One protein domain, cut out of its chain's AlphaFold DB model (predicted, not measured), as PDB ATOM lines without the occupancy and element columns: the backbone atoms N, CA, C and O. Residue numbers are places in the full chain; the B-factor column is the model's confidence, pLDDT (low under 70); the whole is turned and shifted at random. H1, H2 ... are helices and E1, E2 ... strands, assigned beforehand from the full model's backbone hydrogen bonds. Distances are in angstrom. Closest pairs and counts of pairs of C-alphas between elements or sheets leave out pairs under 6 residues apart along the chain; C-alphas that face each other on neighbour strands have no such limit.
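This is residues 735 to 827 of the 832 residues of an uncharacterized protein of Pomacea canaliculata (UniProt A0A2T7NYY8). With little regular structure, a strand hairpin, E1 and E2, packs through E1 on the first turns of helix H1; a separate three-strand antiparallel sheet, E3 E4 E5, has a long loop between E4 and E5, sticking out at residues 779 to 785. The 93 printed residues run E1 E2 E3 E4 E5 H1, class mixed, 36 in named elements. The whole is compact, radius of gyration of the C-alphas 14.2 A, spans 44 by 31 by 31 A.

E1 (735 to 738) begins at C-alpha 735 (-21.996, -55.269, 24.753). E2 is 742 to 746, E3 756 to 758, E4 761 to 763, E5 793 to 795. H1 (809 to 826), 25.9 A long, ends at C-alpha 826 (-26.387, -35.820, 5.765).

Antiparallel E1 and E2 have N 736 and O 744 2.8 A apart, within hydrogen-bond range. The closest C-alphas of E1 and H1, Gly 736 and Asp 812, are 5.7 A apart. E3 E4 E5 is a meander, each strand the antiparallel neighbour of the one before: N 758 and O 761, and N 762 and O 794, are each 2.9 A apart. H1 is not on this sheet; its O i to N i+4 pairs are all within range.

The printed part has no cut. Links E4 to E5 and E5 to H1 are long. Mean pLDDT of the printed part is 71.7; residues 775 to 789 are among those under 70.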
ATOM      1  N   THR A 735     -21.965 -54.185  25.745       82.50
ATOM      2  CA  THR A 735     -21.996 -55.269  24.753       82.50
ATOM      3  C   THR A 735     -23.395 -55.461  24.178       82.50
ATOM      4  O   THR A 735     -24.312 -55.851  24.899       82.50
ATOM      5  N   GLY A 736     -23.534 -55.236  22.873       84.25
ATOM      6  CA  GLY A 736     -24.714 -55.552  22.073       84.25
ATOM      7  C   GLY A 736     -24.538 -56.774  21.166       84.25
ATOM      8  O   GLY A 736     -23.641 -57.605  21.357       84.25
ATOM      9  N   GLY A 737     -25.392 -56.892  20.153       83.56
ATOM     10  CA  GLY A 737     -25.433 -58.006  19.212       83.56
ATOM     11  C   GLY A 737     -26.218 -59.220  19.719       83.56
ATOM     12  O   GLY A 737     -27.103 -59.129  20.569       83.56
ATOM     13  N   ASN A 738     -25.946 -60.400  19.156       87.00
ATOM     14  CA  ASN A 738     -26.673 -61.635  19.479       87.00
ATOM     15  C   ASN A 738     -25.928 -62.898  19.023       87.00
ATOM     16  O   ASN A 738     -25.008 -62.836  18.210       87.00
ATOM     17  N   LEU A 739     -26.391 -64.071  19.472       84.38
ATOM     18  CA  LEU A 739     -25.819 -65.395  19.172       84.38
ATOM     19  C   LEU A 739     -25.572 -65.707  17.679       84.38
ATOM     20  O   LEU A 739     -24.825 -66.641  17.388       84.38
ATOM     21  N   LYS A 740     -26.186 -64.985  16.729       82.31
ATOM     22  CA  LYS A 740     -25.961 -65.176  15.284       82.31
ATOM     23  C   LYS A 740     -24.873 -64.261  14.710       82.31
ATOM     24  O   LYS A 740     -24.210 -64.667  13.759       82.31
ATOM     25  N   ILE A 741     -24.716 -63.046  15.238       72.69
ATOM     26  CA  ILE A 741     -23.753 -62.040  14.736       72.69
ATOM     27  C   ILE A 741     -22.547 -61.833  15.666       72.69
ATOM     28  O   ILE A 741     -21.611 -61.135  15.299       72.69
ATOM     29  N   GLY A 742     -22.552 -62.475  16.837       78.81
ATOM     30  CA  GLY A 742     -21.545 -62.315  17.881       78.81
ATOM     31  C   GLY A 742     -21.907 -61.229  18.898       78.81
ATOM     32  O   GLY A 742     -22.958 -60.590  18.816       78.81
ATOM     33  N   ARG A 743     -21.013 -61.046  19.876       81.75
ATOM     34  CA  ARG A 743     -20.998 -59.866  20.748       81.75
ATOM     35  C   ARG A 743     -20.456 -58.681  19.946       81.75
ATOM     36  O   ARG A 743     -19.425 -58.807  19.292       81.75
ATOM     37  N   ILE A 744     -21.146 -57.549  20.007       74.62
ATOM     38  CA  ILE A 744     -20.706 -56.274  19.439       74.62
ATOM     39  C   ILE A 744     -20.335 -55.380  20.614       74.62
ATOM     40  O   ILE A 744     -21.207 -54.952  21.363       74.62
ATOM     41  N   HIS A 745     -19.046 -55.121  20.800       77.94
ATOM     42  CA  HIS A 745     -18.597 -54.165  21.807       77.94
ATOM     43  C   HIS A 745     -18.825 -52.740  21.298       77.94
ATOM     44  O   HIS A 745     -18.439 -52.407  20.180       77.94
ATOM     45  N   TYR A 746     -19.501 -51.936  22.107       73.25
ATOM     46  CA  TYR A 746     -19.755 -50.514  21.921       73.25
ATOM     47  C   TYR A 746     -18.948 -49.732  22.966       73.25
ATOM     48  O   TYR A 746     -18.773 -50.212  24.087       73.25
ATOM     49  N   GLY A 747     -18.457 -48.546  22.598       55.88
ATOM     50  CA  GLY A 747     -17.437 -47.818  23.374       55.88
ATOM     51  C   GLY A 747     -16.021 -47.873  22.775       55.88
ATOM     52  O   GLY A 747     -15.105 -47.233  23.277       55.88
ATOM     53  N   GLU A 748     -15.841 -48.603  21.672       51.97
ATOM     54  CA  GLU A 748     -14.641 -48.564  20.818       51.97
ATOM     55  C   GLU A 748     -14.777 -47.440  19.768       51.97
ATOM     56  O   GLU A 748     -15.898 -47.110  19.379       51.97
ATOM     57  N   LEU A 749     -13.671 -46.891  19.239       43.81
ATOM     58  CA  LEU A 749     -13.670 -45.655  18.425       43.81
ATOM     59  C   LEU A 749     -14.635 -45.658  17.221       43.81
ATOM     60  O   LEU A 749     -15.245 -44.640  16.908       43.81
ATOM     61  N   HIS A 750     -14.821 -46.798  16.550       40.41
ATOM     62  CA  HIS A 750     -15.734 -46.919  15.398       40.41
ATOM     63  C   HIS A 750     -17.184 -47.274  15.785       40.41
ATOM     64  O   HIS A 750     -18.026 -47.517  14.919       40.41
ATOM     65  N   LYS A 751     -17.470 -47.355  17.089       55.09
ATOM     66  CA  LYS A 751     -18.715 -47.850  17.691       55.09
ATOM     67  C   LYS A 751     -19.057 -47.103  18.996       55.09
ATOM     68  O   LYS A 751     -19.626 -47.698  19.917       55.09
ATOM     69  N   CYS A 752     -18.706 -45.820  19.109       62.69
ATOM     70  CA  CYS A 752     -19.136 -45.005  20.246       62.69
ATOM     71  C   CYS A 752     -20.668 -44.951  20.336       62.69
ATOM     72  O   CYS A 752     -21.363 -44.836  19.321       62.69
ATOM     73  N   LEU A 753     -21.188 -44.974  21.563       69.69
ATOM     74  CA  LEU A 753     -22.592 -44.693  21.836       69.69
ATOM     75  C   LEU A 753     -22.783 -43.194  22.066       69.69
ATOM     76  O   LEU A 753     -22.094 -42.572  22.869       69.69
ATOM     77  N   ASP A 754     -23.737 -42.639  21.332       70.81
ATOM     78  CA  ASP A 754     -24.207 -41.259  21.423       70.81
ATOM     79  C   ASP A 754     -25.273 -41.230  22.539       70.81
ATOM     80  O   ASP A 754     -26.441 -41.545  22.292       70.81
ATOM     81  N   VAL A 755     -24.830 -41.022  23.789       75.25
ATOM     82  CA  VAL A 755     -25.630 -41.157  25.026       75.25
ATOM     83  C   VAL A 755     -25.445 -39.975  25.973       75.25
ATOM     84  O   VAL A 755     -24.340 -39.482  26.174       75.25
ATOM     85  N   HIS A 756     -26.528 -39.585  26.640       75.50
ATOM     86  CA  HIS A 756     -26.506 -38.605  27.723       75.50
ATOM     87  C   HIS A 756     -26.091 -39.278  29.050       75.50
ATOM     88  O   HIS A 756     -26.815 -40.135  29.563       75.50
ATOM     89  N   ARG A 757     -24.933 -38.908  29.618       74.94
ATOM     90  CA  ARG A 757     -24.400 -39.444  30.891       74.94
ATOM     91  C   ARG A 757     -24.709 -38.511  32.063       74.94
ATOM     92  O   ARG A 757     -24.425 -37.323  32.003       74.94
ATOM     93  N   VAL A 758     -25.221 -39.063  33.164       75.38
ATOM     94  CA  VAL A 758     -25.378 -38.359  34.447       75.38
ATOM     95  C   VAL A 758     -24.752 -39.204  35.554       75.38
ATOM     96  O   VAL A 758     -25.253 -40.277  35.894       75.38
ATOM     97  N   ASN A 759     -23.658 -38.719  36.145       79.69
ATOM     98  CA  ASN A 759     -22.784 -39.512  37.021       79.69
ATOM     99  C   ASN A 759     -22.298 -40.792  36.299       79.69
ATOM    100  O   ASN A 759     -21.629 -40.693  35.271       79.69
ATOM    101  N   ASN A 760     -22.648 -41.982  36.803       81.19
ATOM    102  CA  ASN A 760     -22.353 -43.265  36.151       81.19
ATOM    103  C   ASN A 760     -23.536 -43.862  35.370       81.19
ATOM    104  O   ASN A 760     -23.455 -44.994  34.905       81.19
ATOM    105  N   THR A 761     -24.638 -43.122  35.239       80.44
ATOM    106  CA  THR A 761     -25.848 -43.582  34.553       80.44
ATOM    107  C   THR A 761     -25.890 -43.011  33.143       80.44
ATOM    108  O   THR A 761     -26.006 -41.796  32.969       80.44
ATOM    109  N   CYS A 762     -25.840 -43.879  32.138       85.19
ATOM    110  CA  CYS A 762     -25.967 -43.510  30.735       85.19
ATOM    111  C   CYS A 762     -27.410 -43.727  30.282       85.19
ATOM    112  O   CYS A 762     -27.989 -44.790  30.510       85.19
ATOM    113  N   TYR A 763     -27.999 -42.711  29.658       86.62
ATOM    114  CA  TYR A 763     -29.363 -42.723  29.140       86.62
ATOM    115  C   TYR A 763     -29.336 -42.932  27.627       86.62
ATOM    116  O   TYR A 763     -28.601 -42.251  26.911       86.62
ATOM    117  N   THR A 764     -30.156 -43.856  27.126       86.56
ATOM    118  CA  THR A 764     -30.229 -44.214  25.701       86.56
ATOM    119  C   THR A 764     -31.066 -43.208  24.908       86.56
ATOM    120  O   THR A 764     -32.086 -43.549  24.303       86.56
ATOM    121  N   GLU A 765     -30.658 -41.944  24.959       85.25
ATOM    122  CA  GLU A 765     -31.275 -40.819  24.265       85.25
ATOM    123  C   GLU A 765     -30.216 -39.842  23.769       85.25
ATOM    124  O   GLU A 765     -29.293 -39.479  24.495       85.25
ATOM    125  N   ASN A 766     -30.411 -39.399  22.531       75.06
ATOM    126  CA  ASN A 766     -29.682 -38.317  21.892       75.06
ATOM    127  C   ASN A 766     -30.617 -37.544  20.942       75.06
ATOM    128  O   ASN A 766     -31.794 -37.878  20.778       75.06
ATOM    129  N   ARG A 767     -30.082 -36.524  20.261       69.50
ATOM    130  CA  ARG A 767     -30.808 -35.657  19.304       69.50
ATOM    131  C   ARG A 767     -31.443 -36.377  18.098       69.50
ATOM    132  O   ARG A 767     -32.159 -35.735  17.329       69.50
ATOM    133  N   TYR A 768     -31.150 -37.662  17.892       74.12
ATOM    134  CA  TYR A 768     -31.639 -38.478  16.780       74.12
ATOM    135  C   TYR A 768     -32.647 -39.543  17.229       74.12
ATOM    136  O   TYR A 768     -33.664 -39.736  16.562       74.12
ATOM    137  N   VAL A 769     -32.363 -40.248  18.331       80.19
ATOM    138  CA  VAL A 769     -33.138 -41.404  18.806       80.19
ATOM    139  C   VAL A 769     -33.222 -41.421  20.332       80.19
ATOM    140  O   VAL A 769     -32.224 -41.258  21.025       80.19
ATOM    141  N   LYS A 770     -34.424 -41.717  20.842       86.31
ATOM    142  CA  LYS A 770     -34.685 -42.132  22.226       86.31
ATOM    143  C   LYS A 770     -35.126 -43.595  22.215       86.31
ATOM    144  O   LYS A 770     -36.146 -43.924  21.609       86.31
ATOM    145  N   VAL A 771     -34.384 -44.463  22.893       87.44
ATOM    146  CA  VAL A 771     -34.779 -45.853  23.155       87.44
ATOM    147  C   VAL A 771     -35.454 -45.922  24.523       87.44
ATOM    148  O   VAL A 771     -34.951 -45.365  25.496       87.44
ATOM    149  N   ILE A 772     -36.605 -46.591  24.590       84.19
ATOM    150  CA  ILE A 772     -37.440 -46.718  25.793       84.19
ATOM    151  C   ILE A 772     -37.601 -48.209  26.087       84.19
ATOM    152  O   ILE A 772     -38.255 -48.924  25.319       84.19
ATOM    153  N   ASP A 773     -37.025 -48.693  27.188       77.12
ATOM    154  CA  ASP A 773     -37.197 -50.091  27.576       77.12
ATOM    155  C   ASP A 773     -38.613 -50.335  28.122       77.12
ATOM    156  O   ASP A 773     -39.150 -49.580  28.929       77.12
ATOM    157  N   ASN A 774     -39.229 -51.413  27.642       75.12
ATOM    158  CA  ASN A 774     -40.571 -51.864  28.001       75.12
ATOM    159  C   ASN A 774     -40.561 -53.328  28.504       75.12
ATOM    160  O   ASN A 774     -41.589 -54.018  28.492       75.12
ATOM    161  N   LYS A 775     -39.396 -53.831  28.929       69.69
ATOM    162  CA  LYS A 775     -39.168 -55.203  29.398       69.69
ATOM    163  C   LYS A 775     -40.186 -55.644  30.452       69.69
ATOM    164  O   LYS A 775     -40.351 -55.044  31.509       69.69
ATOM    165  N   GLY A 776     -40.896 -56.731  30.147       63.00
ATOM    166  CA  GLY A 776     -41.900 -57.339  31.030       63.00
ATOM    167  C   GLY A 776     -43.254 -56.616  31.123       63.00
ATOM    168  O   GLY A 776     -44.164 -57.143  31.762       63.00
ATOM    169  N   LEU A 777     -43.442 -55.460  30.476       58.97
ATOM    170  CA  LEU A 777     -44.622 -54.603  30.681       58.97
ATOM    171  C   LEU A 777     -45.856 -54.973  29.827       58.97
ATOM    172  O   LEU A 777     -46.940 -54.430  30.045       58.97
ATOM    173  N   LEU A 778     -45.747 -55.952  28.917       49.69
ATOM    174  CA  LEU A 778     -46.863 -56.484  28.111       49.69
ATOM    175  C   LEU A 778     -47.817 -57.397  28.913       49.69
ATOM    176  O   LEU A 778     -48.019 -58.577  28.619       49.69
ATOM    177  N   ASN A 779     -48.461 -56.830  29.931       45.31
ATOM    178  CA  ASN A 779     -49.501 -57.505  30.698       45.31
ATOM    179  C   ASN A 779     -50.829 -57.492  29.909       45.31
ATOM    180  O   ASN A 779     -51.452 -56.441  29.743       45.31
ATOM    181  N   GLN A 780     -51.268 -58.657  29.415       48.69
ATOM    182  CA  GLN A 780     -52.301 -58.847  28.372       48.69
ATOM    183  C   GLN A 780     -53.754 -58.423  28.734       48.69
ATOM    184  O   GLN A 780     -54.714 -58.976  28.198       48.69
ATOM    185  N   ARG A 781     -53.968 -57.492  29.675       47.03
ATOM    186  CA  ARG A 781     -55.303 -57.125  30.194       47.03
ATOM    187  C   ARG A 781     -55.586 -55.627  30.377       47.03
ATOM    188  O   ARG A 781     -56.626 -55.297  30.945       47.03
ATOM    189  N   ARG A 782     -54.735 -54.707  29.901       45.09
ATOM    190  CA  ARG A 782     -55.065 -53.264  29.869       45.09
ATOM    191  C   ARG A 782     -54.680 -52.595  28.551       45.09
ATOM    192  O   ARG A 782     -53.509 -52.446  28.238       45.09
ATOM    193  N   SER A 783     -55.690 -52.124  27.822       42.56
ATOM    194  CA  SER A 783     -55.564 -51.275  26.631       42.56
ATOM    195  C   SER A 783     -55.354 -49.804  27.022       42.56
ATOM    196  O   SER A 783     -56.202 -48.942  26.781       42.56
ATOM    197  N   GLN A 784     -54.243 -49.542  27.703       41.12
ATOM    198  CA  GLN A 784     -53.740 -48.213  28.041       41.12
ATOM    199  C   GLN A 784     -52.233 -48.248  27.761       41.12
ATOM    200  O   GLN A 784     -51.554 -49.057  28.397       41.12
ATOM    201  N   PRO A 785     -51.696 -47.447  26.823       43.81
ATOM    202  CA  PRO A 785     -50.253 -47.325  26.693       43.81
ATOM    203  C   PRO A 785     -49.712 -46.706  27.985       43.81
ATOM    204  O   PRO A 785     -50.198 -45.664  28.428       43.81
ATOM    205  N   TYR A 786     -48.726 -47.350  28.606       48.12
ATOM    206  CA  TYR A 786     -47.957 -46.687  29.652       48.12
ATOM    207  C   TYR A 786     -47.181 -45.544  28.998       48.12
ATOM    208  O   TYR A 786     -46.443 -45.765  28.040       48.12
ATOM    209  N   ASN A 787     -47.363 -44.324  29.501       49.16
ATOM    210  CA  ASN A 787     -46.701 -43.139  28.966       49.16
ATOM    211  C   ASN A 787     -45.269 -43.030  29.513       49.16
ATOM    212  O   ASN A 787     -44.963 -42.117  30.277       49.16
ATOM    213  N   PHE A 788     -44.419 -43.997  29.164       55.62
ATOM    214  CA  PHE A 788     -42.981 -43.928  29.405       55.62
ATOM    215  C   PHE A 788     -42.367 -42.970  28.377       55.62
ATOM    216  O   PHE A 788     -42.116 -43.345  27.236       55.62
ATOM    217  N   SER A 789     -42.189 -41.710  28.772       61.28
ATOM    218  CA  SER A 789     -41.508 -40.660  27.996       61.28
ATOM    219  C   SER A 789     -39.982 -40.720  28.091       61.28
ATOM    220  O   SER A 789     -39.281 -39.969  27.407       61.28
ATOM    221  N   ASP A 790     -39.477 -41.580  28.967       74.88
ATOM    222  CA  ASP A 790     -38.145 -41.477  29.540       74.88
ATOM    223  C   ASP A 790     -37.241 -42.536  28.901       74.88
ATOM    224  O   ASP A 790     -37.684 -43.650  28.611       74.88
ATOM    225  N   ALA A 791     -35.987 -42.179  28.636       82.94
ATOM    226  CA  ALA A 791     -35.030 -43.094  28.027       82.94
ATOM    227  C   ALA A 791     -34.739 -44.294  28.941       82.94
ATOM    228  O   ALA A 791     -34.724 -44.156  30.168       82.94
ATOM    229  N   ALA A 792     -34.434 -45.453  28.350       85.25
ATOM    230  CA  ALA A 792     -33.785 -46.522  29.102       85.25
ATOM    231  C   ALA A 792     -32.428 -46.033  29.634       85.25
ATOM    232  O   ALA A 792     -31.819 -45.112  29.080       85.25
ATOM    233  N   SER A 793     -31.948 -46.643  30.713       86.19
ATOM    234  CA  SER A 793     -30.649 -46.304  31.275       86.19
ATOM    235  C   SER A 793     -29.890 -47.523  31.776       86.19
ATOM    236  O   SER A 793     -30.471 -48.554  32.119       86.19
ATOM    237  N   TYR A 794     -28.568 -47.398  31.765       85.31
ATOM    238  CA  TYR A 794     -27.615 -48.451  32.087       85.31
ATOM    239  C   TYR A 794     -26.389 -47.857  32.798       85.31
ATOM    240  O   TYR A 794     -26.220 -46.636  32.839       85.31
ATOM    241  N   ASP A 795     -25.552 -48.708  33.391       83.44
ATOM    242  CA  ASP A 795     -24.270 -48.271  33.950       83.44
ATOM    243  C   ASP A 795     -23.285 -48.001  32.806       83.44
ATOM    244  O   ASP A 795     -23.060 -48.877  31.973       83.44
ATOM    245  N   CYS A 796     -22.721 -46.795  32.744       78.69
ATOM    246  CA  CYS A 796     -21.887 -46.354  31.625       78.69
ATOM    247  C   CYS A 796     -20.651 -47.223  31.366       78.69
ATOM    248  O   CYS A 796     -20.116 -47.161  30.258       78.69
ATOM    249  N   GLU A 797     -20.190 -47.999  32.349       79.44
ATOM    250  CA  GLU A 797     -19.020 -48.861  32.198       79.44
ATOM    251  C   GLU A 797     -19.383 -50.209  31.543       79.44
ATOM    252  O   GLU A 797     -18.601 -50.719  30.741       79.44
ATOM    253  N   GLU A 798     -20.578 -50.767  31.805       78.38
ATOM    254  CA  GLU A 798     -21.094 -51.942  31.082       78.38
ATOM    255  C   GLU A 798     -22.632 -52.099  31.135       78.38
ATOM    256  O   GLU A 798     -23.236 -52.349  32.182       78.38
ATOM    257  N   ALA A 799     -23.282 -52.107  29.963       78.50
ATOM    258  CA  ALA A 799     -24.654 -52.603  29.822       78.50
ATOM    259  C   ALA A 799     -24.715 -54.146  29.825       78.50
ATOM    260  O   ALA A 799     -24.186 -54.798  28.922       78.50
ATOM    261  N   THR A 800     -25.442 -54.717  30.790       68.31
ATOM    262  CA  THR A 800     -25.462 -56.160  31.112       68.31
ATOM    263  C   THR A 800     -26.797 -56.874  30.818       68.31
ATOM    264  O   THR A 800     -27.087 -57.924  31.397       68.31
ATOM    265  N   ASP A 801     -27.644 -56.340  29.928       76.94
ATOM    266  CA  ASP A 801     -28.969 -56.923  29.660       76.94
ATOM    267  C   ASP A 801     -28.951 -58.049  28.609       76.94
ATOM    268  O   ASP A 801     -29.192 -57.821  27.424       76.94
ATOM    269  N   GLU A 802     -28.719 -59.291  29.038       81.12
ATOM    270  CA  GLU A 802     -28.855 -60.463  28.164       81.12
ATOM    271  C   GLU A 802     -30.283 -61.046  28.184       81.12
ATOM    272  O   GLU A 802     -30.788 -61.482  29.222       81.12
ATOM    273  N   ILE A 803     -30.934 -61.132  27.015       79.19
ATOM    274  CA  ILE A 803     -32.277 -61.719  26.873       79.19
ATOM    275  C   ILE A 803     -32.432 -62.515  25.571       79.19
ATOM    276  O   ILE A 803     -32.140 -62.037  24.480       79.19
ATOM    277  N   ASN A 804     -32.921 -63.758  25.675       80.88
ATOM    278  CA  ASN A 804     -33.187 -64.669  24.546       80.88
ATOM    279  C   ASN A 804     -32.010 -64.872  23.559       80.88
ATOM    280  O   ASN A 804     -32.227 -65.242  22.406       80.88
ATOM    281  N   GLY A 805     -30.766 -64.659  24.003       78.00
ATOM    282  CA  GLY A 805     -29.572 -64.748  23.154       78.00
ATOM    283  C   GLY A 805     -29.234 -63.470  22.378       78.00
ATOM    284  O   GLY A 805     -28.386 -63.523  21.489       78.00
ATOM    285  N   ALA A 806     -29.873 -62.344  22.697       81.69
ATOM    286  CA  ALA A 806     -29.395 -61.007  22.367       81.69
ATOM    287  C   ALA A 806     -28.712 -60.375  23.590       81.69
ATOM    288  O   ALA A 806     -29.098 -60.647  24.731       81.69
ATOM    289  N   TYR A 807     -27.708 -59.543  23.332       86.50
ATOM    290  CA  TYR A 807     -26.960 -58.775  24.322       86.50
ATOM    291  C   TYR A 807     -27.418 -57.315  24.244       86.50
ATOM    292  O   TYR A 807     -27.636 -56.810  23.146       86.50
ATOM    293  N   SER A 808     -27.641 -56.686  25.399       86.25
ATOM    294  CA  SER A 808     -28.159 -55.324  25.615       86.25
ATOM    295  C   SER A 808     -28.903 -54.693  24.421       86.25
ATOM    296  O   SER A 808     -28.422 -53.709  23.858       86.25
ATOM    297  N   PRO A 809     -30.100 -55.195  24.036       85.38
ATOM    298  CA  PRO A 809     -30.764 -54.823  22.776       85.38
ATOM    299  C   PRO A 809     -31.109 -53.332  22.636       85.38
ATOM    300  O   PRO A 809     -31.331 -52.839  21.531       85.38
ATOM    301  N   MET A 810     -31.153 -52.603  23.754       87.25
ATOM    302  CA  MET A 810     -31.292 -51.146  23.778       87.25
ATOM    303  C   MET A 810     -30.090 -50.410  23.163       87.25
ATOM    304  O   MET A 810     -30.282 -49.346  22.579       87.25
ATOM    305  N   LEU A 811     -28.880 -50.979  23.236       88.12
ATOM    306  CA  LEU A 811     -27.677 -50.412  22.625       88.12
ATOM    307  C   LEU A 811     -27.670 -50.616  21.109       88.12
ATOM    308  O   LEU A 811     -27.451 -49.649  20.385       88.12
ATOM    309  N   ASP A 812     -28.012 -51.818  20.626       85.94
ATOM    310  CA  ASP A 812     -28.236 -52.083  19.196       85.94
ATOM    311  C   ASP A 812     -29.262 -51.087  18.624       85.94
ATOM    312  O   ASP A 812     -29.022 -50.438  17.604       85.94
ATOM    313  N   ALA A 813     -30.402 -50.926  19.307       85.94
ATOM    314  CA  ALA A 813     -31.466 -50.013  18.894       85.94
ATOM    315  C   ALA A 813     -31.013 -48.543  18.858       85.94
ATOM    316  O   ALA A 813     -31.375 -47.817  17.929       85.94
ATOM    317  N   LEU A 814     -30.210 -48.110  19.836       86.38
ATOM    318  CA  LEU A 814     -29.684 -46.748  19.888       86.38
ATOM    319  C   LEU A 814     -28.647 -46.518  18.788       86.38
ATOM    320  O   LEU A 814     -28.753 -45.537  18.053       86.38
ATOM    321  N   PHE A 815     -27.676 -47.422  18.653       81.81
ATOM    322  CA  PHE A 815     -26.582 -47.312  17.693       81.81
ATOM    323  C   PHE A 815     -27.111 -47.314  16.258       81.81
ATOM    324  O   PHE A 815     -26.966 -46.318  15.551       81.81
ATOM    325  N   TYR A 816     -27.815 -48.374  15.844       81.25
ATOM    326  CA  TYR A 816     -28.342 -48.475  14.481       81.25
ATOM    327  C   TYR A 816     -29.368 -47.378  14.173       81.25
ATOM    328  O   TYR A 816     -29.359 -46.824  13.073       81.25
ATOM    329  N   GLY A 817     -30.219 -47.017  15.140       80.19
ATOM    330  CA  GLY A 817     -31.158 -45.909  14.987       80.19
ATOM    331  C   GLY A 817     -30.448 -44.571  14.752       80.19
ATOM    332  O   GLY A 817     -30.800 -43.837  13.829       80.19
ATOM    333  N   THR A 818     -29.405 -44.284  15.536       74.00
ATOM    334  CA  THR A 818     -28.592 -43.065  15.416       74.00
ATOM    335  C   THR A 818     -27.833 -43.026  14.089       74.00
ATOM    336  O   THR A 818     -27.859 -42.001  13.411       74.00
ATOM    337  N   THR A 819     -27.220 -44.134  13.657       68.00
ATOM    338  CA  THR A 819     -26.532 -44.234  12.355       68.00
ATOM    339  C   THR A 819     -27.481 -43.972  11.185       68.00
ATOM    340  O   THR A 819     -27.175 -43.155  10.317       68.00
ATOM    341  N   VAL A 820     -28.666 -44.597  11.177       72.50
ATOM    342  CA  VAL A 820     -29.682 -44.382  10.128       72.50
ATOM    343  C   VAL A 820     -30.165 -42.929  10.115       72.50
ATOM    344  O   VAL A 820     -30.247 -42.317   9.049       72.50
ATOM    345  N   ALA A 821     -30.441 -42.347  11.282       67.00
ATOM    346  CA  ALA A 821     -30.899 -40.964  11.395       67.00
ATOM    347  C   ALA A 821     -29.820 -39.926  11.023       67.00
ATOM    348  O   ALA A 821     -30.160 -38.874  10.474       67.00
ATOM    349  N   LYS A 822     -28.533 -40.220  11.262       60.97
ATOM    350  CA  LYS A 822     -27.402 -39.406  10.786       60.97
ATOM    351  C   LYS A 822     -27.335 -39.420   9.254       60.97
ATOM    352  O   LYS A 822     -27.474 -38.354   8.660       60.97
ATOM    353  N   CYS A 823     -27.275 -40.596   8.620       52.69
ATOM    354  CA  CYS A 823     -27.268 -40.730   7.152       52.69
ATOM    355  C   CYS A 823     -28.461 -40.036   6.466       52.69
ATOM    356  O   CYS A 823     -28.288 -39.350   5.460       52.69
ATOM    357  N   LEU A 824     -29.671 -40.151   7.032       61.22
ATOM    358  CA  LEU A 824     -30.870 -39.483   6.505       61.22
ATOM    359  C   LEU A 824     -30.822 -37.945   6.597       61.22
ATOM    360  O   LEU A 824     -31.527 -37.283   5.838       61.22
ATOM    361  N   ARG A 825     -30.014 -37.369   7.498       54.53
ATOM    362  CA  ARG A 825     -29.784 -35.916   7.595       54.53
ATOM    363  C   ARG A 825     -28.657 -35.425   6.686       54.53
ATOM    364  O   ARG A 825     -28.768 -34.330   6.150       54.53
ATOM    365  N   THR A 826     -27.583 -36.200   6.540       43.66
ATOM    366  CA  THR A 826     -26.387 -35.820   5.765       43.66
ATOM    367  C   THR A 826     -26.485 -36.161   4.278       43.66
ATOM    368  O   THR A 826     -25.633 -35.740   3.504       43.66
ATOM    369  N   GLY A 827     -27.489 -36.942   3.865       37.22
ATOM    370  CA  GLY A 827     -27.629 -37.415   2.483       37.22
ATOM    371  C   GLY A 827     -26.614 -38.495   2.087       37.22
ATOM    372  O   GLY A 827     -26.555 -38.879   0.920       37.22
TER     373      GLY A 827